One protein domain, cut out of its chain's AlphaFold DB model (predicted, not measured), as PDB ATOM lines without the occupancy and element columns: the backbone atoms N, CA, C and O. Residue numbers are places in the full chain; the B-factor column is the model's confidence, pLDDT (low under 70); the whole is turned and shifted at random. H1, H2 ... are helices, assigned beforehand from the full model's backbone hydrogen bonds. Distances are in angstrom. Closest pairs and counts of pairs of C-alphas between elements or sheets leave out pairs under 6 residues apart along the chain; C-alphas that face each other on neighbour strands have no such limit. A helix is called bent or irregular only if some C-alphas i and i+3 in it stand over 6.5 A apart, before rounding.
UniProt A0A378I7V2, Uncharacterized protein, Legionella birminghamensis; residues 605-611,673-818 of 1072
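This is residues 605 to 611 and 673 to 818 of the 1072 residues of an uncharacterized protein of Legionella birminghamensis (UniProt A0A378I7V2). The domain is a flat pile of helices, stacked in chain order along its longest axis. At one end three long helices, H8, H9 and H10, run up and down in turn, with H7 along H9; the shorter helices H2 to H6 continue the pile toward the small H1 at the far end, where the contacts are fewer. The printed part has 153 residues with ten named helices, H1 to H10, and no named strand; the class is all helix. It is compact, with a radius of gyration of the C-alphas of 15.7 A, and spans 47 by 37 by 20 A.

The longest helix, H9, residues 769 to 793, is a hub and touches three helices. It touches H10, residues 797 to 817, in a helical hairpin at a shallow tilt of 22 degrees, opposite ways; their closest C-alphas are those of Arg 787 and Thr 800, 5.4 A apart. H8, residues 751 to 767, is the other hub and forms a helical hairpin with H9 at a shallow tilt of 12 degrees, opposite ways, the closest C-alphas being those of Cys 765 and Ser 772, 4.7 A apart. H7, residues 732 to 744, touches H9 at a shallow tilt of 7 degrees, the same way, closest at the C-alphas of Lys 736 and Ala 778, 5.9 A apart. H7 and H8 are near each other, with 6 pairs of C-alphas within 10 A. H8 touches H5, residues 711 to 719, with residues 752 to 757 alone; the closest C-alphas are those of Tyr 719 and Ala 753, 4.8 A apart. With residues 760 to 764 alone H8 touches H6, residues 724 to 729, closest at the C-alphas of Phe 727 and Arg 760, 6.4 A apart. H4, residues 699 to 705, touches H7 at a steep tilt of 38 degrees, the same way, with the C-alphas of Cys 699 and Phe 738 closest at 5.1 A. H3, residues 687 to 696, touches H6 at a steep tilt of 57 degrees, the same way, with the C-alphas of Lys 695 and His 729 closest at 5.8 A. H2, residues 673 to 683, touches no helix; it is close to H5 but not clearly touching, with the C-alphas of His 679 and Phe 717 closest at 7.6 A. H1, residues 605 to 609, is close to H3 but not clearly touching, with the C-alphas of Ala 606 and Ala 689 closest at 6.9 A. Every O i to N i+4 pair is within hydrogen-bond range in H1 to H6, H8 and H10; the count is 6 of 9 in H7 and 19 of 21 in H9.

H9 is 36.1 A from first to last C-alpha, with a kink of 31 degrees near residue 776; it is irregular, C-alphas 770 and 773 being 7.5 A apart. H10 is 30.8 A long and ends at C-alpha 817, (-32.195, -8.650, 27.862). H8 is 24.5 A and H7 19.4 A long; H7 is neither bent nor irregular, but only just: C-alphas 737 and 740 are 6.2 A apart. H2 is 15.1 A, H3 14.2 A, H5 12.7 A, H4 10.3 A and H6 8.6 A long. H1, 6.1 A long, begins at C-alpha 605, (-40.225, -12.249, 70.185).

The two C-alphas farthest apart, those of Asn 605 and Glu 794, are 49.2 A apart. Residues 612 to 672 are cut out, and C-alphas 611 and 673 are 13.8 A apart across the cut. Of the links that are printed whole, H7 to H8 is short and the others are tight. The mean pLDDT of the printed part is 92.6, and residue 795 is under 70.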
ATOM      1  N   ASN A 605     -40.361 -10.846  69.808       91.06
ATOM      2  CA  ASN A 605     -40.225 -12.249  70.185       91.06
ATOM      3  C   ASN A 605     -38.949 -12.878  69.595       91.06
ATOM      4  O   ASN A 605     -38.184 -13.488  70.328       91.06
ATOM      5  N   ALA A 606     -38.666 -12.657  68.306       92.00
ATOM      6  CA  ALA A 606     -37.456 -13.156  67.648       92.00
ATOM      7  C   ALA A 606     -36.155 -12.573  68.240       92.00
ATOM      8  O   ALA A 606     -35.167 -13.293  68.371       92.00
ATOM      9  N   CYS A 607     -36.154 -11.300  68.661       92.88
ATOM     10  CA  CYS A 607     -35.025 -10.703  69.388       92.88
ATOM     11  C   CYS A 607     -34.794 -11.344  70.765       92.88
ATOM     12  O   CYS A 607     -33.656 -11.396  71.222       92.88
ATOM     13  N   ASN A 608     -35.853 -11.812  71.429       89.81
ATOM     14  CA  ASN A 608     -35.745 -12.457  72.737       89.81
ATOM     15  C   ASN A 608     -35.303 -13.924  72.610       89.81
ATOM     16  O   ASN A 608     -34.460 -14.374  73.380       89.81
ATOM     17  N   THR A 609     -35.840 -14.659  71.628       90.25
ATOM     18  CA  THR A 609     -35.623 -16.111  71.473       90.25
ATOM     19  C   THR A 609     -34.386 -16.488  70.658       90.25
ATOM     20  O   THR A 609     -33.920 -17.622  70.757       90.25
ATOM     21  N   SER A 610     -33.812 -15.575  69.863       96.62
ATOM     22  CA  SER A 610     -32.597 -15.845  69.086       96.62
ATOM     23  C   SER A 610     -31.533 -14.764  69.271       96.62
ATOM     24  O   SER A 610     -31.676 -13.619  68.842       96.62
ATOM     25  N   ARG A 611     -30.393 -15.165  69.847       96.62
ATOM     26  CA  ARG A 611     -29.213 -14.300  70.023       96.62
ATOM     27  C   ARG A 611     -28.619 -13.867  68.682       96.62
ATOM     28  O   ARG A 611     -28.185 -12.725  68.553       96.62
ATOM     29  N   PRO A 673     -22.882 -27.748  67.828       91.62
ATOM     30  CA  PRO A 673     -23.843 -26.870  68.507       91.62
ATOM     31  C   PRO A 673     -24.062 -25.514  67.815       91.62
ATOM     32  O   PRO A 673     -25.185 -25.022  67.778       91.62
ATOM     33  N   ILE A 674     -23.013 -24.947  67.209       93.94
ATOM     34  CA  ILE A 674     -23.079 -23.671  66.476       93.94
ATOM     35  C   ILE A 674     -23.824 -23.845  65.144       93.94
ATOM     36  O   ILE A 674     -24.629 -22.999  64.769       93.94
ATOM     37  N   GLU A 675     -23.616 -24.962  64.440       95.06
ATOM     38  CA  GLU A 675     -24.377 -25.291  63.227       95.06
ATOM     39  C   GLU A 675     -25.862 -25.538  63.533       95.06
ATOM     40  O   GLU A 675     -26.709 -25.158  62.728       95.06
ATOM     41  N   VAL A 676     -26.189 -26.106  64.701       94.12
ATOM     42  CA  VAL A 676     -27.574 -26.219  65.190       94.12
ATOM     43  C   VAL A 676     -28.169 -24.838  65.496       94.12
ATOM     44  O   VAL A 676     -29.311 -24.586  65.120       94.12
ATOM     45  N   GLU A 677     -27.420 -23.921  66.121       95.19
ATOM     46  CA  GLU A 677     -27.895 -22.550  66.389       95.19
ATOM     47  C   GLU A 677     -28.131 -21.763  65.083       95.19
ATOM     48  O   GLU A 677     -29.178 -21.133  64.927       95.19
ATOM     49  N   VAL A 678     -27.223 -21.877  64.103       96.25
ATOM     50  CA  VAL A 678     -27.375 -21.288  62.756       96.25
ATOM     51  C   VAL A 678     -28.566 -21.886  62.002       96.25
ATOM     52  O   VAL A 678     -29.346 -21.137  61.411       96.25
ATOM     53  N   HIS A 679     -28.732 -23.212  62.029       95.12
ATOM     54  CA  HIS A 679     -29.870 -23.889  61.407       95.12
ATOM     55  C   HIS A 679     -31.189 -23.413  62.026       95.12
ATOM     56  O   HIS A 679     -32.051 -22.902  61.318       95.12
ATOM     57  N   ASN A 680     -31.312 -23.484  63.356       94.12
ATOM     58  CA  ASN A 680     -32.519 -23.084  64.076       94.12
ATOM     59  C   ASN A 680     -32.852 -21.594  63.887       94.12
ATOM     60  O   ASN A 680     -34.027 -21.253  63.778       94.12
ATOM     61  N   PHE A 681     -31.856 -20.706  63.786       96.62
ATOM     62  CA  PHE A 681     -32.091 -19.302  63.428       96.62
ATOM     63  C   PHE A 681     -32.738 -19.152  62.039       96.62
ATOM     64  O   PHE A 681     -33.621 -18.311  61.870       96.62
ATOM     65  N   LEU A 682     -32.349 -19.964  61.053       95.25
ATOM     66  CA  LEU A 682     -32.891 -19.885  59.693       95.25
ATOM     67  C   LEU A 682     -34.210 -20.657  59.506       95.25
ATOM     68  O   LEU A 682     -35.011 -20.260  58.660       95.25
ATOM     69  N   THR A 683     -34.465 -21.721  60.280       93.62
ATOM     70  CA  THR A 683     -35.671 -22.564  60.134       93.62
ATOM     71  C   THR A 683     -36.777 -22.301  61.156       93.62
ATOM     72  O   THR A 683     -37.943 -22.513  60.829       93.62
ATOM     73  N   ASN A 684     -36.442 -21.870  62.380       93.12
ATOM     74  CA  ASN A 684     -37.386 -21.826  63.510       93.12
ATOM     75  C   ASN A 684     -37.748 -20.394  63.946       93.12
ATOM     76  O   ASN A 684     -38.687 -20.214  64.721       93.12
ATOM     77  N   THR A 685     -37.029 -19.374  63.467       94.50
ATOM     78  CA  THR A 685     -37.426 -17.965  63.638       94.50
ATOM     79  C   THR A 685     -38.751 -17.705  62.917       94.50
ATOM     80  O   THR A 685     -38.968 -18.226  61.823       94.50
ATOM     81  N   ASP A 686     -39.615 -16.857  63.491       94.88
ATOM     82  CA  ASP A 686     -40.825 -16.383  62.806       94.88
ATOM     83  C   ASP A 686     -40.506 -15.876  61.390       94.88
ATOM     84  O   ASP A 686     -39.599 -15.064  61.185       94.88
ATOM     85  N   LYS A 687     -41.268 -16.362  60.408       94.50
ATOM     86  CA  LYS A 687     -40.961 -16.160  58.993       94.50
ATOM     87  C   LYS A 687     -41.034 -14.687  58.602       94.50
ATOM     88  O   LYS A 687     -40.164 -14.221  57.869       94.50
ATOM     89  N   ASP A 688     -42.021 -13.947  59.097       93.62
ATOM     90  CA  ASP A 688     -42.199 -12.542  58.729       93.62
ATOM     91  C   ASP A 688     -41.175 -11.644  59.439       93.62
ATOM     92  O   ASP A 688     -40.614 -10.742  58.811       93.62
ATOM     93  N   ALA A 689     -40.831 -11.946  60.697       95.31
ATOM     94  CA  ALA A 689     -39.708 -11.322  61.394       95.31
ATOM     95  C   ALA A 689     -38.368 -11.580  60.680       95.31
ATOM     96  O   ALA A 689     -37.597 -10.641  60.473       95.31
ATOM     97  N   LEU A 690     -38.097 -12.818  60.247       96.75
ATOM     98  CA  LEU A 690     -36.878 -13.178  59.516       96.75
ATOM     99  C   LEU A 690     -36.822 -12.516  58.130       96.75
ATOM    100  O   LEU A 690     -35.776 -12.003  57.739       96.75
ATOM    101  N   ILE A 691     -37.942 -12.444  57.405       96.75
ATOM    102  CA  ILE A 691     -38.034 -11.718  56.127       96.75
ATOM    103  C   ILE A 691     -37.797 -10.216  56.329       96.75
ATOM    104  O   ILE A 691     -37.087  -9.599  55.531       96.75
ATOM    105  N   ALA A 692     -38.357  -9.614  57.381       95.38
ATOM    106  CA  ALA A 692     -38.125  -8.211  57.709       95.38
ATOM    107  C   ALA A 692     -36.655  -7.947  58.089       95.38
ATOM    108  O   ALA A 692     -36.083  -6.944  57.655       95.38
ATOM    109  N   LEU A 693     -36.026  -8.859  58.840       97.06
ATOM    110  CA  LEU A 693     -34.607  -8.796  59.184       97.06
ATOM    111  C   LEU A 693     -33.736  -8.873  57.924       97.06
ATOM    112  O   LEU A 693     -32.933  -7.977  57.677       97.06
ATOM    113  N   ILE A 694     -33.946  -9.880  57.073       97.50
ATOM    114  CA  ILE A 694     -33.211 -10.068  55.811       97.50
ATOM    115  C   ILE A 694     -33.343  -8.842  54.889       97.50
ATOM    116  O   ILE A 694     -32.353  -8.412  54.302       97.50
ATOM    117  N   LYS A 695     -34.532  -8.231  54.797       96.19
ATOM    118  CA  LYS A 695     -34.761  -7.007  54.003       96.19
ATOM    119  C   LYS A 695     -34.041  -5.762  54.535       96.19
ATOM    120  O   LYS A 695     -33.884  -4.806  53.781       96.19
ATOM    121  N   SER A 696     -33.651  -5.747  55.811       94.50
ATOM    122  CA  SER A 696     -33.050  -4.591  56.494       94.50
ATOM    123  C   SER A 696     -31.582  -4.787  56.898       94.50
ATOM    124  O   SER A 696     -30.986  -3.871  57.459       94.50
ATOM    125  N   SER A 697     -30.987  -5.944  56.585       96.62
ATOM    126  CA  SER A 697     -29.637  -6.333  57.016       96.62
ATOM    127  C   SER A 697     -28.648  -6.444  55.855       96.62
ATOM    128  O   SER A 697     -29.019  -6.743  54.721       96.62
ATOM    129  N   ASN A 698     -27.363  -6.255  56.156       95.56
ATOM    130  CA  ASN A 698     -26.266  -6.430  55.204       95.56
ATOM    131  C   ASN A 698     -25.969  -7.924  54.929       95.56
ATOM    132  O   ASN A 698     -26.112  -8.779  55.807       95.56
ATOM    133  N   CYS A 699     -25.500  -8.245  53.723       95.94
ATOM    134  CA  CYS A 699     -25.100  -9.592  53.302       95.94
ATOM    135  C   CYS A 699     -24.032 -10.247  54.193       95.94
ATOM    136  O   CYS A 699     -24.012 -11.472  54.334       95.94
ATOM    137  N   HIS A 700     -23.162  -9.443  54.809       95.56
ATOM    138  CA  HIS A 700     -22.032  -9.904  55.603       95.56
ATOM    139  C   HIS A 700     -22.477 -10.751  56.802       95.56
ATOM    140  O   HIS A 700     -21.870 -11.788  57.063       95.56
ATOM    141  N   PHE A 701     -23.584 -10.391  57.464       96.94
ATOM    142  CA  PHE A 701     -24.156 -11.190  58.553       96.94
ATOM    143  C   PHE A 701     -24.481 -12.618  58.088       96.94
ATOM    144  O   PHE A 701     -24.056 -13.589  58.712       96.94
ATOM    145  N   PHE A 702     -25.139 -12.768  56.936       96.94
ATOM    146  CA  PHE A 702     -25.471 -14.079  56.365       96.94
ATOM    147  C   PHE A 702     -24.224 -14.834  55.864       96.94
ATOM    148  O   PHE A 702     -24.170 -16.061  55.943       96.94
ATOM    149  N   GLY A 703     -23.185 -14.120  55.415       95.00
ATOM    150  CA  GLY A 703     -21.873 -14.691  55.078       95.00
ATOM    151  C   GLY A 703     -21.036 -15.125  56.294       95.00
ATOM    152  O   GLY A 703     -20.158 -15.990  56.166       95.00
ATOM    153  N   LEU A 704     -21.306 -14.567  57.479       95.38
ATOM    154  CA  LEU A 704     -20.729 -15.004  58.753       95.38
ATOM    155  C   LEU A 704     -21.401 -16.272  59.284       95.38
ATOM    156  O   LEU A 704     -20.683 -17.144  59.759       95.38
ATOM    157  N   LEU A 705     -22.718 -16.447  59.110       96.81
ATOM    158  CA  LEU A 705     -23.427 -17.685  59.492       96.81
ATOM    159  C   LEU A 705     -22.809 -18.949  58.864       96.81
ATOM    160  O   LEU A 705     -22.812 -20.008  59.478       96.81
ATOM    161  N   LEU A 706     -22.227 -18.839  57.663       95.94
ATOM    162  CA  LEU A 706     -21.516 -19.935  56.992       95.94
ATOM    163  C   LEU A 706     -20.040 -20.088  57.423       95.94
ATOM    164  O   LEU A 706     -19.430 -21.109  57.104       95.94
ATOM    165  N   LYS A 707     -19.435 -19.108  58.117       94.50
ATOM    166  CA  LYS A 707     -18.020 -19.130  58.556       94.50
ATOM    167  C   LYS A 707     -17.730 -20.265  59.570       94.50
ATOM    168  O   LYS A 707     -16.777 -21.000  59.296       94.50
ATOM    169  N   PRO A 708     -18.522 -20.506  60.644       92.06
ATOM    170  CA  PRO A 708     -18.257 -21.593  61.598       92.06
ATOM    171  C   PRO A 708     -18.641 -22.984  61.074       92.06
ATOM    172  O   PRO A 708     -18.065 -23.979  61.507       92.06
ATOM    173  N   CYS A 709     -19.588 -23.075  60.132       93.75
ATOM    174  CA  CYS A 709     -20.070 -24.355  59.620       93.75
ATOM    175  C   CYS A 709     -18.956 -25.159  58.936       93.75
ATOM    176  O   CYS A 709     -18.130 -24.616  58.194       93.75
ATOM    177  N   THR A 710     -18.980 -26.477  59.124       93.12
ATOM    178  CA  THR A 710     -18.145 -27.439  58.403       93.12
ATOM    179  C   THR A 710     -18.464 -27.427  56.905       93.12
ATOM    180  O   THR A 710     -19.574 -27.101  56.488       93.12
ATOM    181  N   ARG A 711     -17.499 -27.833  56.067       91.75
ATOM    182  CA  ARG A 711     -17.667 -27.881  54.601       91.75
ATOM    183  C   ARG A 711     -18.947 -28.605  54.168       91.75
ATOM    184  O   ARG A 711     -19.707 -28.047  53.389       91.75
ATOM    185  N   HIS A 712     -19.202 -29.801  54.702       90.62
ATOM    186  CA  HIS A 712     -20.392 -30.580  54.349       90.62
ATOM    187  C   HIS A 712     -21.687 -29.838  54.713       90.62
ATOM    188  O   HIS A 712     -22.557 -29.679  53.859       90.62
ATOM    189  N   ASN A 713     -21.781 -29.299  55.932       92.94
ATOM    190  CA  ASN A 713     -22.992 -28.619  56.388       92.94
ATOM    191  C   ASN A 713     -23.219 -27.265  55.689       92.94
ATOM    192  O   ASN A 713     -24.367 -26.898  55.460       92.94
ATOM    193  N   ARG A 714     -22.164 -26.566  55.230       94.88
ATOM    194  CA  ARG A 714     -22.313 -25.414  54.312       94.88
ATOM    195  C   ARG A 714     -23.012 -25.813  53.013       94.88
ATOM    196  O   ARG A 714     -23.882 -25.087  52.548       94.88
ATOM    197  N   TYR A 715     -22.637 -26.948  52.420       94.50
ATOM    198  CA  TYR A 715     -23.264 -27.428  51.184       94.50
ATOM    199  C   TYR A 715     -24.706 -27.849  51.448       94.50
ATOM    200  O   TYR A 715     -25.598 -27.456  50.701       94.50
ATOM    201  N   ARG A 716     -24.927 -28.562  52.557       93.19
ATOM    202  CA  ARG A 716     -26.235 -29.020  53.027       93.19
ATOM    203  C   ARG A 716     -27.219 -27.874  53.259       93.19
ATOM    204  O   ARG A 716     -28.270 -27.857  52.632       93.19
ATOM    205  N   PHE A 717     -26.864 -26.866  54.059       95.19
ATOM    206  CA  PHE A 717     -27.731 -25.705  54.316       95.19
ATOM    207  C   PHE A 717     -28.053 -24.903  53.043       95.19
ATOM    208  O   PHE A 717     -29.086 -24.237  52.972       95.19
ATOM    209  N   ILE A 718     -27.197 -24.977  52.020       96.44
ATOM    210  CA  ILE A 718     -27.495 -24.415  50.703       96.44
ATOM    211  C   ILE A 718     -28.453 -25.333  49.926       96.44
ATOM    212  O   ILE A 718     -29.523 -24.862  49.560       96.44
ATOM    213  N   TYR A 719     -28.138 -26.615  49.684       94.19
ATOM    214  CA  TYR A 719     -28.968 -27.471  48.813       94.19
ATOM    215  C   TYR A 719     -30.301 -27.925  49.439       94.19
ATOM    216  O   TYR A 719     -31.243 -28.203  48.701       94.19
ATOM    217  N   GLU A 720     -30.413 -27.982  50.771       93.75
ATOM    218  CA  GLU A 720     -31.682 -28.233  51.482       93.75
ATOM    219  C   GLU A 720     -32.562 -26.967  51.569       93.75
ATOM    220  O   GLU A 720     -33.680 -27.021  52.073       93.75
ATOM    221  N   GLY A 721     -32.089 -25.825  51.052       93.69
ATOM    222  CA  GLY A 721     -32.866 -24.589  50.946       93.69
ATOM    223  C   GLY A 721     -32.967 -23.761  52.230       93.69
ATOM    224  O   GLY A 721     -33.761 -22.825  52.286       93.69
ATOM    225  N   VAL A 722     -32.143 -24.036  53.248       95.00
ATOM    226  CA  VAL A 722     -32.140 -23.300  54.532       95.00
ATOM    227  C   VAL A 722     -31.842 -21.802  54.326       95.00
ATOM    228  O   VAL A 722     -32.362 -20.951  55.041       95.00
ATOM    229  N   PHE A 723     -31.071 -21.450  53.290       96.69
ATOM    230  CA  PHE A 723     -30.794 -20.059  52.896       96.69
ATOM    231  C   PHE A 723     -31.802 -19.455  51.890       96.69
ATOM    232  O   PHE A 723     -31.614 -18.317  51.449       96.69
ATOM    233  N   ASP A 724     -32.885 -20.145  51.515       96.75
ATOM    234  CA  ASP A 724     -33.785 -19.698  50.435       96.75
ATOM    235  C   ASP A 724     -34.458 -18.351  50.709       96.75
ATOM    236  O   ASP A 724     -34.656 -17.565  49.777       96.75
ATOM    237  N   LEU A 725     -34.765 -18.040  51.971       95.81
ATOM    238  CA  LEU A 725     -35.301 -16.731  52.357       95.81
ATOM    239  C   LEU A 725     -34.281 -15.605  52.131       95.81
ATOM    240  O   LEU A 725     -34.675 -14.520  51.706       95.81
ATOM    241  N   VAL A 726     -32.980 -15.868  52.317       97.00
ATOM    242  CA  VAL A 726     -31.903 -14.901  52.042       97.00
ATOM    243  C   VAL A 726     -31.854 -14.600  50.544       97.00
ATOM    244  O   VAL A 726     -31.985 -13.443  50.151       97.00
ATOM    245  N   PHE A 727     -31.796 -15.627  49.688       96.38
ATOM    246  CA  PHE A 727     -31.829 -15.434  48.230       96.38
ATOM    247  C   PHE A 727     -33.086 -14.689  47.749       96.38
ATOM    248  O   PHE A 727     -33.016 -13.905  46.804       96.38
ATOM    249  N   THR A 728     -34.234 -14.911  48.393       95.62
ATOM    250  CA  THR A 728     -35.527 -14.358  47.952       95.62
ATOM    251  C   THR A 728     -35.773 -12.926  48.439       95.62
ATOM    252  O   THR A 728     -36.422 -12.157  47.735       95.62
ATOM    253  N   HIS A 729     -35.281 -12.555  49.626       96.38
ATOM    254  CA  HIS A 729     -35.697 -11.317  50.301       96.38
ATOM    255  C   HIS A 729     -34.570 -10.338  50.637       96.38
ATOM    256  O   HIS A 729     -34.871  -9.197  50.988       96.38
ATOM    257  N   LEU A 730     -33.298 -10.728  50.505       96.94
ATOM    258  CA  LEU A 730     -32.173  -9.796  50.625       96.94
ATOM    259  C   LEU A 730     -32.266  -8.751  49.494       96.94
ATOM    260  O   LEU A 730     -32.744  -9.069  48.399       96.94
ATOM    261  N   SER A 731     -31.857  -7.500  49.730       96.62
ATOM    262  CA  SER A 731     -31.930  -6.458  48.687       96.62
ATOM    263  C   SER A 731     -31.082  -6.848  47.465       96.62
ATOM    264  O   SER A 731     -30.133  -7.613  47.605       96.62
ATOM    265  N   LEU A 732     -31.390  -6.351  46.260       96.56
ATOM    266  CA  LEU A 732     -30.620  -6.713  45.055       96.56
ATOM    267  C   LEU A 732     -29.120  -6.393  45.192       96.56
ATOM    268  O   LEU A 732     -28.274  -7.175  44.761       96.56
ATOM    269  N   VAL A 733     -28.802  -5.256  45.820       96.00
ATOM    270  CA  VAL A 733     -27.426  -4.808  46.080       96.00
ATOM    271  C   VAL A 733     -26.728  -5.763  47.046       96.00
ATOM    272  O   VAL A 733     -25.646  -6.264  46.748       96.00
ATOM    273  N   GLU A 734     -27.373  -6.088  48.166       96.88
ATOM    274  CA  GLU A 734     -26.802  -6.996  49.159       96.88
ATOM    275  C   GLU A 734     -26.740  -8.442  48.650       96.88
ATOM    276  O   GLU A 734     -25.772  -9.139  48.924       96.88
ATOM    277  N   LEU A 735     -27.693  -8.895  47.832       95.56
ATOM    278  CA  LEU A 735     -27.620 -10.209  47.192       95.56
ATOM    279  C   LEU A 735     -26.446 -10.287  46.210       95.56
ATOM    280  O   LEU A 735     -25.731 -11.286  46.218       95.56
ATOM    281  N   LYS A 736     -26.188  -9.236  45.419       94.69
ATOM    282  CA  LYS A 736     -24.988  -9.171  44.572       94.69
ATOM    283  C   LYS A 736     -23.712  -9.303  45.414       94.69
ATOM    284  O   LYS A 736     -22.831 -10.071  45.048       94.69
ATOM    285  N   ASN A 737     -23.643  -8.621  46.558       95.31
ATOM    286  CA  ASN A 737     -22.504  -8.686  47.481       95.31
ATOM    287  C   ASN A 737     -22.402 -10.038  48.229       95.31
ATOM    288  O   ASN A 737     -21.306 -10.473  48.576       95.31
ATOM    289  N   PHE A 738     -23.522 -10.735  48.446       95.94
ATOM    290  CA  PHE A 738     -23.572 -12.050  49.095       95.94
ATOM    291  C   PHE A 738     -22.990 -13.170  48.222       95.94
ATOM    292  O   PHE A 738     -22.391 -14.110  48.742       95.94
ATOM    293  N   ILE A 739     -23.145 -13.083  46.898       93.56
ATOM    294  CA  ILE A 739     -22.715 -14.137  45.972       93.56
ATOM    295  C   ILE A 739     -21.192 -14.411  46.020       93.56
ATOM    296  O   ILE A 739     -20.828 -15.582  46.163       93.56
ATOM    297  N   PRO A 740     -20.291 -13.406  46.002       91.62
ATOM    298  CA  PRO A 740     -18.863 -13.614  46.257       91.62
ATOM    299  C   PRO A 740     -18.564 -14.280  47.609       91.62
ATOM    300  O   PRO A 740     -17.732 -15.184  47.677       91.62
ATOM    301  N   LEU A 741     -19.303 -13.938  48.674       93.12
ATOM    302  CA  LEU A 741     -19.115 -14.558  49.994       93.12
ATOM    303  C   LEU A 741     -19.427 -16.067  49.982       93.12
ATOM    304  O   LEU A 741     -18.825 -16.818  50.748       93.12
ATOM    305  N   LEU A 742     -20.307 -16.554  49.098       93.50
ATOM    306  CA  LEU A 742     -20.522 -17.998  48.913       93.50
ATOM    307  C   LEU A 742     -19.293 -18.688  48.295       93.50
ATOM    308  O   LEU A 742     -19.000 -19.838  48.637       93.50
ATOM    309  N   LEU A 743     -18.544 -17.993  47.430       87.75
ATOM    310  CA  LEU A 743     -17.270 -18.493  46.908       87.75
ATOM    311  C   LEU A 743     -16.214 -18.544  48.027       87.75
ATOM    312  O   LEU A 743     -15.604 -19.594  48.234       87.75
ATOM    313  N   ASP A 744     -16.087 -17.488  48.836       88.81
ATOM    314  CA  ASP A 744     -15.171 -17.431  49.993       88.81
ATOM    315  C   ASP A 744     -15.485 -18.457  51.098       88.81
ATOM    316  O   ASP A 744     -14.651 -18.754  51.958       88.81
ATOM    317  N   ARG A 745     -16.707 -18.999  51.124       89.25
ATOM    318  CA  ARG A 745     -17.117 -20.090  52.029       89.25
ATOM    319  C   ARG A 745     -16.994 -21.475  51.387       89.25
ATOM    320  O   ARG A 745     -17.335 -22.472  52.025       89.25
ATOM    321  N   GLU A 746     -16.427 -21.544  50.183       90.94
ATOM    322  CA  GLU A 746     -16.172 -22.750  49.386       90.94
ATOM    323  C   GLU A 746     -17.439 -23.512  48.961       90.94
ATOM    324  O   GLU A 746     -17.361 -24.706  48.666       90.94
ATOM    325  N   VAL A 747     -18.600 -22.843  48.916       91.38
ATOM    326  CA  VAL A 747     -19.899 -23.448  48.541       91.38
ATOM    327  C   VAL A 747     -19.842 -24.070  47.143       91.38
ATOM    328  O   VAL A 747     -20.469 -25.099  46.896       91.38
ATOM    329  N   TYR A 748     -18.997 -23.519  46.266       89.50
ATOM    330  CA  TYR A 748     -18.719 -24.053  44.935       89.50
ATOM    331  C   TYR A 748     -18.223 -25.508  44.907       89.50
ATOM    332  O   TYR A 748     -18.188 -26.100  43.836       89.50
ATOM    333  N   ARG A 749     -17.776 -26.108  46.021       91.50
ATOM    334  CA  ARG A 749     -17.208 -27.470  46.003       91.50
ATOM    335  C   ARG A 749     -18.261 -28.577  45.827       91.50
ATOM    336  O   ARG A 749     -17.885 -29.663  45.404       91.50
ATOM    337  N   SER A 750     -19.542 -28.324  46.116       93.94
ATOM    338  CA  SER A 750     -20.648 -29.285  45.923       93.94
ATOM    339  C   SER A 750     -21.464 -28.950  44.675       93.94
ATOM    340  O   SER A 750     -21.912 -27.817  44.503       93.94
ATOM    341  N   LYS A 751     -21.710 -29.953  43.826       92.81
ATOM    342  CA  LYS A 751     -22.539 -29.832  42.615       92.81
ATOM    343  C   LYS A 751     -23.971 -29.403  42.953       92.81
ATOM    344  O   LYS A 751     -24.548 -28.533  42.302       92.81
ATOM    345  N   GLU A 752     -24.505 -30.001  44.008       93.94
ATOM    346  CA  GLU A 752     -25.848 -29.813  44.548       93.94
ATOM    347  C   GLU A 752     -26.021 -28.368  45.024       93.94
ATOM    348  O   GLU A 752     -26.966 -27.684  44.629       93.94
ATOM    349  N   ALA A 753     -25.052 -27.871  45.800       95.25
ATOM    350  CA  ALA A 753     -25.049 -26.507  46.306       95.25
ATOM    351  C   ALA A 753     -24.929 -25.468  45.176       95.25
ATOM    352  O   ALA A 753     -25.704 -24.510  45.165       95.25
ATOM    353  N   ILE A 754     -24.038 -25.667  44.188       96.06
ATOM    354  CA  ILE A 754     -23.919 -24.740  43.045       96.06
ATOM    355  C   ILE A 754     -25.262 -24.608  42.314       96.06
ATOM    356  O   ILE A 754     -25.723 -23.501  42.028       96.06
ATOM    357  N   PHE A 755     -25.899 -25.737  41.996       94.94
ATOM    358  CA  PHE A 755     -27.122 -25.738  41.194       94.94
ATOM    359  C   PHE A 755     -28.343 -25.274  41.980       94.94
ATOM    360  O   PHE A 755     -29.272 -24.738  41.372       94.94
ATOM    361  N   HIS A 756     -28.343 -25.403  43.308       95.38
ATOM    362  CA  HIS A 756     -29.383 -24.802  44.135       95.38
ATOM    363  C   HIS A 756     -29.265 -23.275  44.190       95.38
ATOM    364  O   HIS A 756     -30.259 -22.596  43.931       95.38
ATOM    365  N   VAL A 757     -28.061 -22.716  44.388       96.25
ATOM    366  CA  VAL A 757     -27.824 -21.260  44.254       96.25
ATOM    367  C   VAL A 757     -28.292 -20.773  42.881       96.25
ATOM    368  O   VAL A 757     -29.076 -19.828  42.790       96.25
ATOM    369  N   GLN A 758     -27.902 -21.478  41.813       96.56
ATOM    370  CA  GLN A 758     -28.334 -21.154  40.454       96.56
ATOM    371  C   GLN A 758     -29.870 -21.197  40.309       96.56
ATOM    372  O   GLN A 758     -30.464 -20.291  39.720       96.56
ATOM    373  N   ARG A 759     -30.539 -22.213  40.869       95.88
ATOM    374  CA  ARG A 759     -32.006 -22.342  40.871       95.88
ATOM    375  C   ARG A 759     -32.678 -21.176  41.605       95.88
ATOM    376  O   ARG A 759     -33.668 -20.654  41.092       95.88
ATOM    377  N   ARG A 760     -32.153 -20.739  42.757       96.00
ATOM    378  CA  ARG A 760     -32.717 -19.614  43.527       96.00
ATOM    379  C   ARG A 760     -32.577 -18.278  42.805       96.00
ATOM    380  O   ARG A 760     -33.567 -17.551  42.731       96.00
ATOM    381  N   ILE A 761     -31.414 -17.985  42.214       95.19
ATOM    382  CA  ILE A 761     -31.226 -16.769  41.403       95.19
ATOM    383  C   ILE A 761     -32.216 -16.767  40.228       95.19
ATOM    384  O   ILE A 761     -32.936 -15.793  40.023       95.19
ATOM    385  N   ASN A 762     -32.348 -17.891  39.517       92.06
ATOM    386  CA  ASN A 762     -33.267 -18.009  38.385       92.06
ATOM    387  C   ASN A 762     -34.749 -17.881  38.752       92.06
ATOM    388  O   ASN A 762     -35.512 -17.279  37.994       92.06
ATOM    389  N   LEU A 763     -35.165 -18.420  39.901       92.06
ATOM    390  CA  LEU A 763     -36.521 -18.224  40.414       92.06
ATOM    391  C   LEU A 763     -36.782 -16.737  40.695       92.06
ATOM    392  O   LEU A 763     -37.825 -16.219  40.296       92.06
ATOM    393  N   ARG A 764     -35.811 -16.037  41.295       96.38
ATOM    394  CA  ARG A 764     -35.914 -14.600  41.562       96.38
ATOM    395  C   ARG A 764     -35.961 -13.765  40.279       96.38
ATOM    396  O   ARG A 764     -36.795 -12.870  40.216       96.38
ATOM    397  N   CYS A 765     -35.180 -14.098  39.245       93.25
ATOM    398  CA  CYS A 765     -35.281 -13.465  37.919       93.25
ATOM    399  C   CYS A 765     -36.698 -13.581  37.331       93.25
ATOM    400  O   CYS A 765     -37.247 -12.598  36.842       93.25
ATOM    401  N   LYS A 766     -37.317 -14.773  37.408       90.69
ATOM    402  CA  LYS A 766     -38.699 -14.988  36.937       90.69
ATOM    403  C   LYS A 766     -39.727 -14.177  37.735       90.69
ATOM    404  O   LYS A 766     -40.702 -13.713  37.160       90.69
ATOM    405  N   GLN A 767     -39.519 -14.024  39.043       92.19
ATOM    406  CA  GLN A 767     -40.405 -13.262  39.933       92.19
ATOM    407  C   GLN A 767     -40.197 -11.741  39.840       92.19
ATOM    408  O   GLN A 767     -41.120 -10.986  40.125       92.19
ATOM    409  N   ASN A 768     -39.002 -11.294  39.447       94.44
ATOM    410  CA  ASN A 768     -38.600  -9.889  39.396       94.44
ATOM    411  C   ASN A 768     -37.868  -9.589  38.073       94.44
ATOM    412  O   ASN A 768     -36.636  -9.467  38.061       94.44
ATOM    413  N   PRO A 769     -38.587  -9.461  36.938       91.56
ATOM    414  CA  PRO A 769     -37.979  -9.196  35.633       91.56
ATOM    415  C   PRO A 769     -37.015  -7.999  35.641       91.56
ATOM    416  O   PRO A 769     -35.919  -8.090  35.094       91.56
ATOM    417  N   GLN A 770     -37.368  -6.932  36.363       93.81
ATOM    418  CA  GLN A 770     -36.571  -5.716  36.546       93.81
ATOM    419  C   GLN A 770     -35.198  -5.940  37.214       93.81
ATOM    420  O   GLN A 770     -34.271  -5.170  36.982       93.81
ATOM    421  N   GLU A 771     -35.031  -6.998  38.012       95.62
ATOM    422  CA  GLU A 771     -33.743  -7.342  38.632       95.62
ATOM    423  C   GLU A 771     -32.862  -8.222  37.717       95.62
ATOM    424  O   GLU A 771     -31.657  -8.359  37.951       95.62
ATOM    425  N   SER A 772     -33.439  -8.822  36.666       93.00
ATOM    426  CA  SER A 772     -32.853  -9.970  35.954       93.00
ATOM    427  C   SER A 772     -31.474  -9.709  35.347       93.00
ATOM    428  O   SER A 772     -30.620 -10.587  35.420       93.00
ATOM    429  N   SER A 773     -31.203  -8.521  34.791       93.38
ATOM    430  CA  SER A 773     -29.882  -8.229  34.201       93.38
ATOM    431  C   SER A 773     -28.759  -8.212  35.255       93.38
ATOM    432  O   SER A 773     -27.664  -8.727  35.017       93.38
ATOM    433  N   THR A 774     -29.052  -7.720  36.468       93.69
ATOM    434  CA  THR A 774     -28.103  -7.730  37.599       93.69
ATOM    435  C   THR A 774     -27.962  -9.129  38.197       93.69
ATOM    436  O   THR A 774     -26.851  -9.568  38.494       93.69
ATOM    437  N   LEU A 775     -29.074  -9.857  38.338       95.06
ATOM    438  CA  LEU A 775     -29.075 -11.224  38.862       95.06
ATOM    439  C   LEU A 775     -28.326 -12.201  37.943       95.06
ATOM    440  O   LEU A 775     -27.559 -13.021  38.438       95.06
ATOM    441  N   LEU A 776     -28.468 -12.079  36.618       94.75
ATOM    442  CA  LEU A 776     -27.711 -12.884  35.648       94.75
ATOM    443  C   LEU A 776     -26.209 -12.580  35.679       94.75
ATOM    444  O   LEU A 776     -25.408 -13.498  35.517       94.75
ATOM    445  N   ALA A 777     -25.809 -11.329  35.928       94.12
ATOM    446  CA  ALA A 777     -24.399 -10.988  36.118       94.12
ATOM    447  C   ALA A 777     -23.808 -11.684  37.362       94.12
ATOM    448  O   ALA A 777     -22.722 -12.252  37.285       94.12
ATOM    449  N   ALA A 778     -24.549 -11.713  38.476       92.69
ATOM    450  CA  ALA A 778     -24.138 -12.425  39.688       92.69
ATOM    451  C   ALA A 778     -24.163 -13.962  39.512       92.69
ATOM    452  O   ALA A 778     -23.264 -14.657  39.983       92.69
ATOM    453  N   GLU A 779     -25.146 -14.507  38.782       95.56
ATOM    454  CA  GLU A 779     -25.189 -15.928  38.399       95.56
ATOM    455  C   GLU A 779     -23.945 -16.319  37.582       95.56
ATOM    456  O   GLU A 779     -23.315 -17.344  37.847       95.56
ATOM    457  N   LEU A 780     -23.554 -15.475  36.620       95.56
ATOM    458  CA  LEU A 780     -22.365 -15.666  35.793       95.56
ATOM    459  C   LEU A 780     -21.075 -15.673  36.624       95.56
ATOM    460  O   LEU A 780     -20.221 -16.536  36.413       95.56
ATOM    461  N   GLU A 781     -20.929 -14.719  37.543       94.38
ATOM    462  CA  GLU A 781     -19.776 -14.592  38.440       94.38
ATOM    463  C   GLU A 781     -19.614 -15.850  39.309       94.38
ATOM    464  O   GLU A 781     -18.558 -16.490  39.296       94.38
ATOM    465  N   PHE A 782     -20.700 -16.285  39.959       95.94
ATOM    466  CA  PHE A 782     -20.724 -17.486  40.796       95.94
ATOM    467  C   PHE A 782     -20.373 -18.764  40.027       95.94
ATOM    468  O   PHE A 782     -19.542 -19.563  40.472       95.94
ATOM    469  N   LEU A 783     -20.992 -18.970  38.859       96.31
ATOM    470  CA  LEU A 783     -20.737 -20.147  38.030       96.31
ATOM    471  C   LEU A 783     -19.311 -20.145  37.461       96.31
ATOM    472  O   LEU A 783     -18.692 -21.206  37.394       96.31
ATOM    473  N   SER A 784     -18.772 -18.976  37.100       94.94
ATOM    474  CA  SER A 784     -17.398 -18.845  36.591       94.94
ATOM    475  C   SER A 784     -16.369 -19.172  37.674       94.94
ATOM    476  O   SER A 784     -15.504 -20.014  37.445       94.94
ATOM    477  N   GLY A 785     -16.511 -18.606  38.878       93.25
ATOM    478  CA  GLY A 785     -15.654 -18.950  40.019       93.25
ATOM    479  C   GLY A 785     -15.748 -20.433  40.401       93.25
ATOM    480  O   GLY A 785     -14.734 -21.075  40.674       93.25
ATOM    481  N   SER A 786     -16.955 -21.009  40.330       95.06
ATOM    482  CA  SER A 786     -17.174 -22.439  40.575       95.06
ATOM    483  C   SER A 786     -16.480 -23.326  39.538       95.06
ATOM    484  O   SER A 786     -15.800 -24.287  39.898       95.06
ATOM    485  N   ARG A 787     -16.607 -22.989  38.248       95.38
ATOM    486  CA  ARG A 787     -15.915 -23.678  37.150       95.38
ATOM    487  C   ARG A 787     -14.405 -23.616  37.338       95.38
ATOM    488  O   ARG A 787     -13.743 -24.640  37.211       95.38
ATOM    489  N   ASP A 788     -13.865 -22.441  37.645       92.75
ATOM    490  CA  ASP A 788     -12.419 -22.225  37.728       92.75
ATOM    491  C   ASP A 788     -11.774 -23.021  38.865       92.75
ATOM    492  O   ASP A 788     -10.615 -23.413  38.752       92.75
ATOM    493  N   PHE A 789     -12.520 -23.322  39.932       92.12
ATOM    494  CA  PHE A 789     -12.086 -24.277  40.947       92.12
ATOM    495  C   PHE A 789     -12.088 -25.731  40.438       92.12
ATOM    496  O   PHE A 789     -11.083 -26.432  40.572       92.12
ATOM    497  N   HIS A 790     -13.195 -26.204  39.851       88.06
ATOM    498  CA  HIS A 790     -13.303 -27.603  39.399       88.06
ATOM    499  C   HIS A 790     -12.352 -27.924  38.242       88.06
ATOM    500  O   HIS A 790     -11.769 -29.005  38.221       88.06
ATOM    501  N   ALA A 791     -12.096 -26.955  37.359       88.38
ATOM    502  CA  ALA A 791     -11.077 -27.050  36.320       88.38
ATOM    503  C   ALA A 791      -9.665 -27.200  36.915       88.38
ATOM    504  O   ALA A 791      -8.924 -28.091  36.516       88.38
ATOM    505  N   LYS A 792      -9.305 -26.373  37.910       88.69
ATOM    506  CA  LYS A 792      -7.978 -26.397  38.560       88.69
ATOM    507  C   LYS A 792      -7.730 -27.616  39.448       88.69
ATOM    508  O   LYS A 792      -6.584 -27.851  39.814       88.69
ATOM    509  N   THR A 793      -8.772 -28.341  39.856       81.25
ATOM    510  CA  THR A 793      -8.612 -29.541  40.693       81.25
ATOM    511  C   THR A 793      -8.597 -30.849  39.911       81.25
ATOM    512  O   THR A 793      -8.260 -31.862  40.512       81.25
ATOM    513  N   GLU A 794      -8.960 -30.850  38.622       76.88
ATOM    514  CA  GLU A 794      -9.038 -32.018  37.713       76.88
ATOM    515  C   GLU A 794      -9.966 -33.175  38.153       76.88
ATOM    516  O   GLU A 794     -10.366 -33.993  37.330       76.88
ATOM    517  N   LEU A 795     -10.403 -33.216  39.417       65.69
ATOM    518  CA  LEU A 795     -11.249 -34.259  40.011       65.69
ATOM    519  C   LEU A 795     -12.631 -34.395  39.349       65.69
ATOM    520  O   LEU A 795     -13.249 -35.460  39.422       65.69
ATOM    521  N   HIS A 796     -13.154 -33.317  38.755       81.75
ATOM    522  CA  HIS A 796     -14.547 -33.228  38.301       81.75
ATOM    523  C   HIS A 796     -14.676 -32.623  36.881       81.75
ATOM    524  O   HIS A 796     -15.295 -31.564  36.702       81.75
ATOM    525  N   PRO A 797     -14.146 -33.290  35.832       73.06
ATOM    526  CA  PRO A 797     -14.187 -32.783  34.457       73.06
ATOM    527  C   PRO A 797     -15.626 -32.630  33.938       73.06
ATOM    528  O   PRO A 797     -15.969 -31.595  33.370       73.06
ATOM    529  N   HIS A 798     -16.507 -33.592  34.228       76.06
ATOM    530  CA  HIS A 798     -17.923 -33.531  33.842       76.06
ATOM    531  C   HIS A 798     -18.675 -32.360  34.492       76.06
ATOM    532  O   HIS A 798     -19.525 -31.742  33.856       76.06
ATOM    533  N   LEU A 799     -18.343 -32.005  35.740       85.12
ATOM    534  CA  LEU A 799     -18.928 -30.831  36.396       85.12
ATOM    535  C   LEU A 799     -18.419 -29.535  35.756       85.12
ATOM    536  O   LEU A 799     -19.191 -28.607  35.550       85.12
ATOM    537  N   THR A 800     -17.144 -29.494  35.367       86.88
ATOM    538  CA  THR A 800     -16.553 -28.361  34.637       86.88
ATOM    539  C   THR A 800     -17.225 -28.156  33.270       86.88
ATOM    540  O   THR A 800     -17.538 -27.023  32.902       86.88
ATOM    541  N   GLN A 801     -17.523 -29.240  32.543       81.25
ATOM    542  CA  GLN A 801     -18.317 -29.210  31.305       81.25
ATOM    543  C   GLN A 801     -19.747 -28.700  31.556       81.25
ATOM    544  O   GLN A 801     -20.204 -27.780  30.874       81.25
ATOM    545  N   GLU A 802     -20.438 -29.227  32.571       88.31
ATOM    546  CA  GLU A 802     -21.809 -28.812  32.896       88.31
ATOM    547  C   GLU A 802     -21.892 -27.334  33.327       88.31
ATOM    548  O   GLU A 802     -22.827 -26.619  32.953       88.31
ATOM    549  N   LEU A 803     -20.884 -26.838  34.052       89.12
ATOM    550  CA  LEU A 803     -20.766 -25.427  34.423       89.12
ATOM    551  C   LEU A 803     -20.481 -24.531  33.210       89.12
ATOM    552  O   LEU A 803     -21.092 -23.471  33.107       89.12
ATOM    553  N   ASN A 804     -19.639 -24.953  32.259       85.50
ATOM    554  CA  ASN A 804     -19.428 -24.212  31.008       85.50
ATOM    555  C   ASN A 804     -20.734 -24.041  30.211       85.50
ATOM    556  O   ASN A 804     -21.048 -22.920  29.803       85.50
ATOM    557  N   MET A 805     -21.541 -25.100  30.064       86.69
ATOM    558  CA  MET A 805     -22.860 -25.000  29.420       86.69
ATOM    559  C   MET A 805     -23.794 -24.034  30.167       86.69
ATOM    560  O   MET A 805     -24.465 -23.205  29.551       86.69
ATOM    561  N   ARG A 806     -23.815 -24.085  31.506       91.62
ATOM    562  CA  ARG A 806     -24.629 -23.177  32.335       91.62
ATOM    563  C   ARG A 806     -24.180 -21.713  32.195       91.62
ATOM    564  O   ARG A 806     -25.037 -20.850  32.033       91.62
ATOM    565  N   ILE A 807     -22.874 -21.435  32.153       94.56
ATOM    566  CA  ILE A 807     -22.318 -20.091  31.893       94.56
ATOM    567  C   ILE A 807     -22.721 -19.582  30.497       94.56
ATOM    568  O   ILE A 807     -23.110 -18.420  30.366       94.56
ATOM    569  N   ARG A 808     -22.669 -20.434  29.461       86.88
ATOM    570  CA  ARG A 808     -23.082 -20.104  28.081       86.88
ATOM    571  C   ARG A 808     -24.555 -19.662  28.030       86.88
ATOM    572  O   ARG A 808     -24.831 -18.531  27.630       86.88
ATOM    573  N   ASN A 809     -25.455 -20.460  28.611       85.50
ATOM    574  CA  ASN A 809     -26.888 -20.142  28.728       85.50
ATOM    575  C   ASN A 809     -27.159 -18.809  29.469       85.50
ATOM    576  O   ASN A 809     -28.075 -18.064  29.113       85.50
ATOM    577  N   VAL A 810     -26.384 -18.488  30.515       91.31
ATOM    578  CA  VAL A 810     -26.522 -17.224  31.268       91.31
ATOM    579  C   VAL A 810     -26.083 -16.021  30.427       91.31
ATOM    580  O   VAL A 810     -26.802 -15.022  30.387       91.31
ATOM    581  N   ARG A 811     -24.969 -16.128  29.685       91.06
ATOM    582  CA  ARG A 811     -24.512 -15.077  28.752       91.06
ATOM    583  C   ARG A 811     -25.539 -14.792  27.665       91.06
ATOM    584  O   ARG A 811     -25.779 -13.634  27.341       91.06
ATOM    585  N   GLU A 812     -26.158 -15.825  27.106       86.06
ATOM    586  CA  GLU A 812     -27.178 -15.686  26.061       86.06
ATOM    587  C   GLU A 812     -28.447 -15.008  26.585       86.06
ATOM    588  O   GLU A 812     -28.971 -14.098  25.942       86.06
ATOM    589  N   ARG A 813     -28.897 -15.354  27.796       89.50
ATOM    590  CA  ARG A 813     -30.024 -14.667  28.451       89.50
ATOM    591  C   ARG A 813     -29.704 -13.211  28.786       89.50
ATOM    592  O   ARG A 813     -30.553 -12.349  28.581       89.50
ATOM    593  N   GLN A 814     -28.478 -12.919  29.222       89.62
ATOM    594  CA  GLN A 814     -28.028 -11.547  29.461       89.62
ATOM    595  C   GLN A 814     -27.947 -10.735  28.155       89.62
ATOM    596  O   GLN A 814     -28.358  -9.579  28.137       89.62
ATOM    597  N   LYS A 815     -27.512 -11.345  27.039       85.06
ATOM    598  CA  LYS A 815     -27.589 -10.730  25.701       85.06
ATOM    599  C   LYS A 815     -29.036 -10.429  25.299       85.06
ATOM    600  O   LYS A 815     -29.304  -9.302  24.902       85.06
ATOM    601  N   ARG A 816     -29.962 -11.394  25.433       86.00
ATOM    602  CA  ARG A 816     -31.390 -11.225  25.072       86.00
ATOM    603  C   ARG A 816     -32.049 -10.050  25.819       86.00
ATOM    604  O   ARG A 816     -32.845  -9.342  25.216       86.00
ATOM    605  N   LEU A 817     -31.687  -9.796  27.083       83.00
ATOM    606  CA  LEU A 817     -32.195  -8.650  27.862       83.00
ATOM    607  C   LEU A 817     -31.619  -7.280  27.456       83.00
ATOM    608  O   LEU A 817     -32.178  -6.259  27.846       83.00
ATOM    609  N   ASN A 818     -30.522  -7.242  26.696       77.75
ATOM    610  CA  ASN A 818     -29.850  -6.003  26.292       77.75
ATOM    611  C   ASN A 818     -30.219  -5.558  24.857       77.75
ATOM    612  O   ASN A 818     -29.576  -4.660  24.313       77.75
TER     613      ASN A 818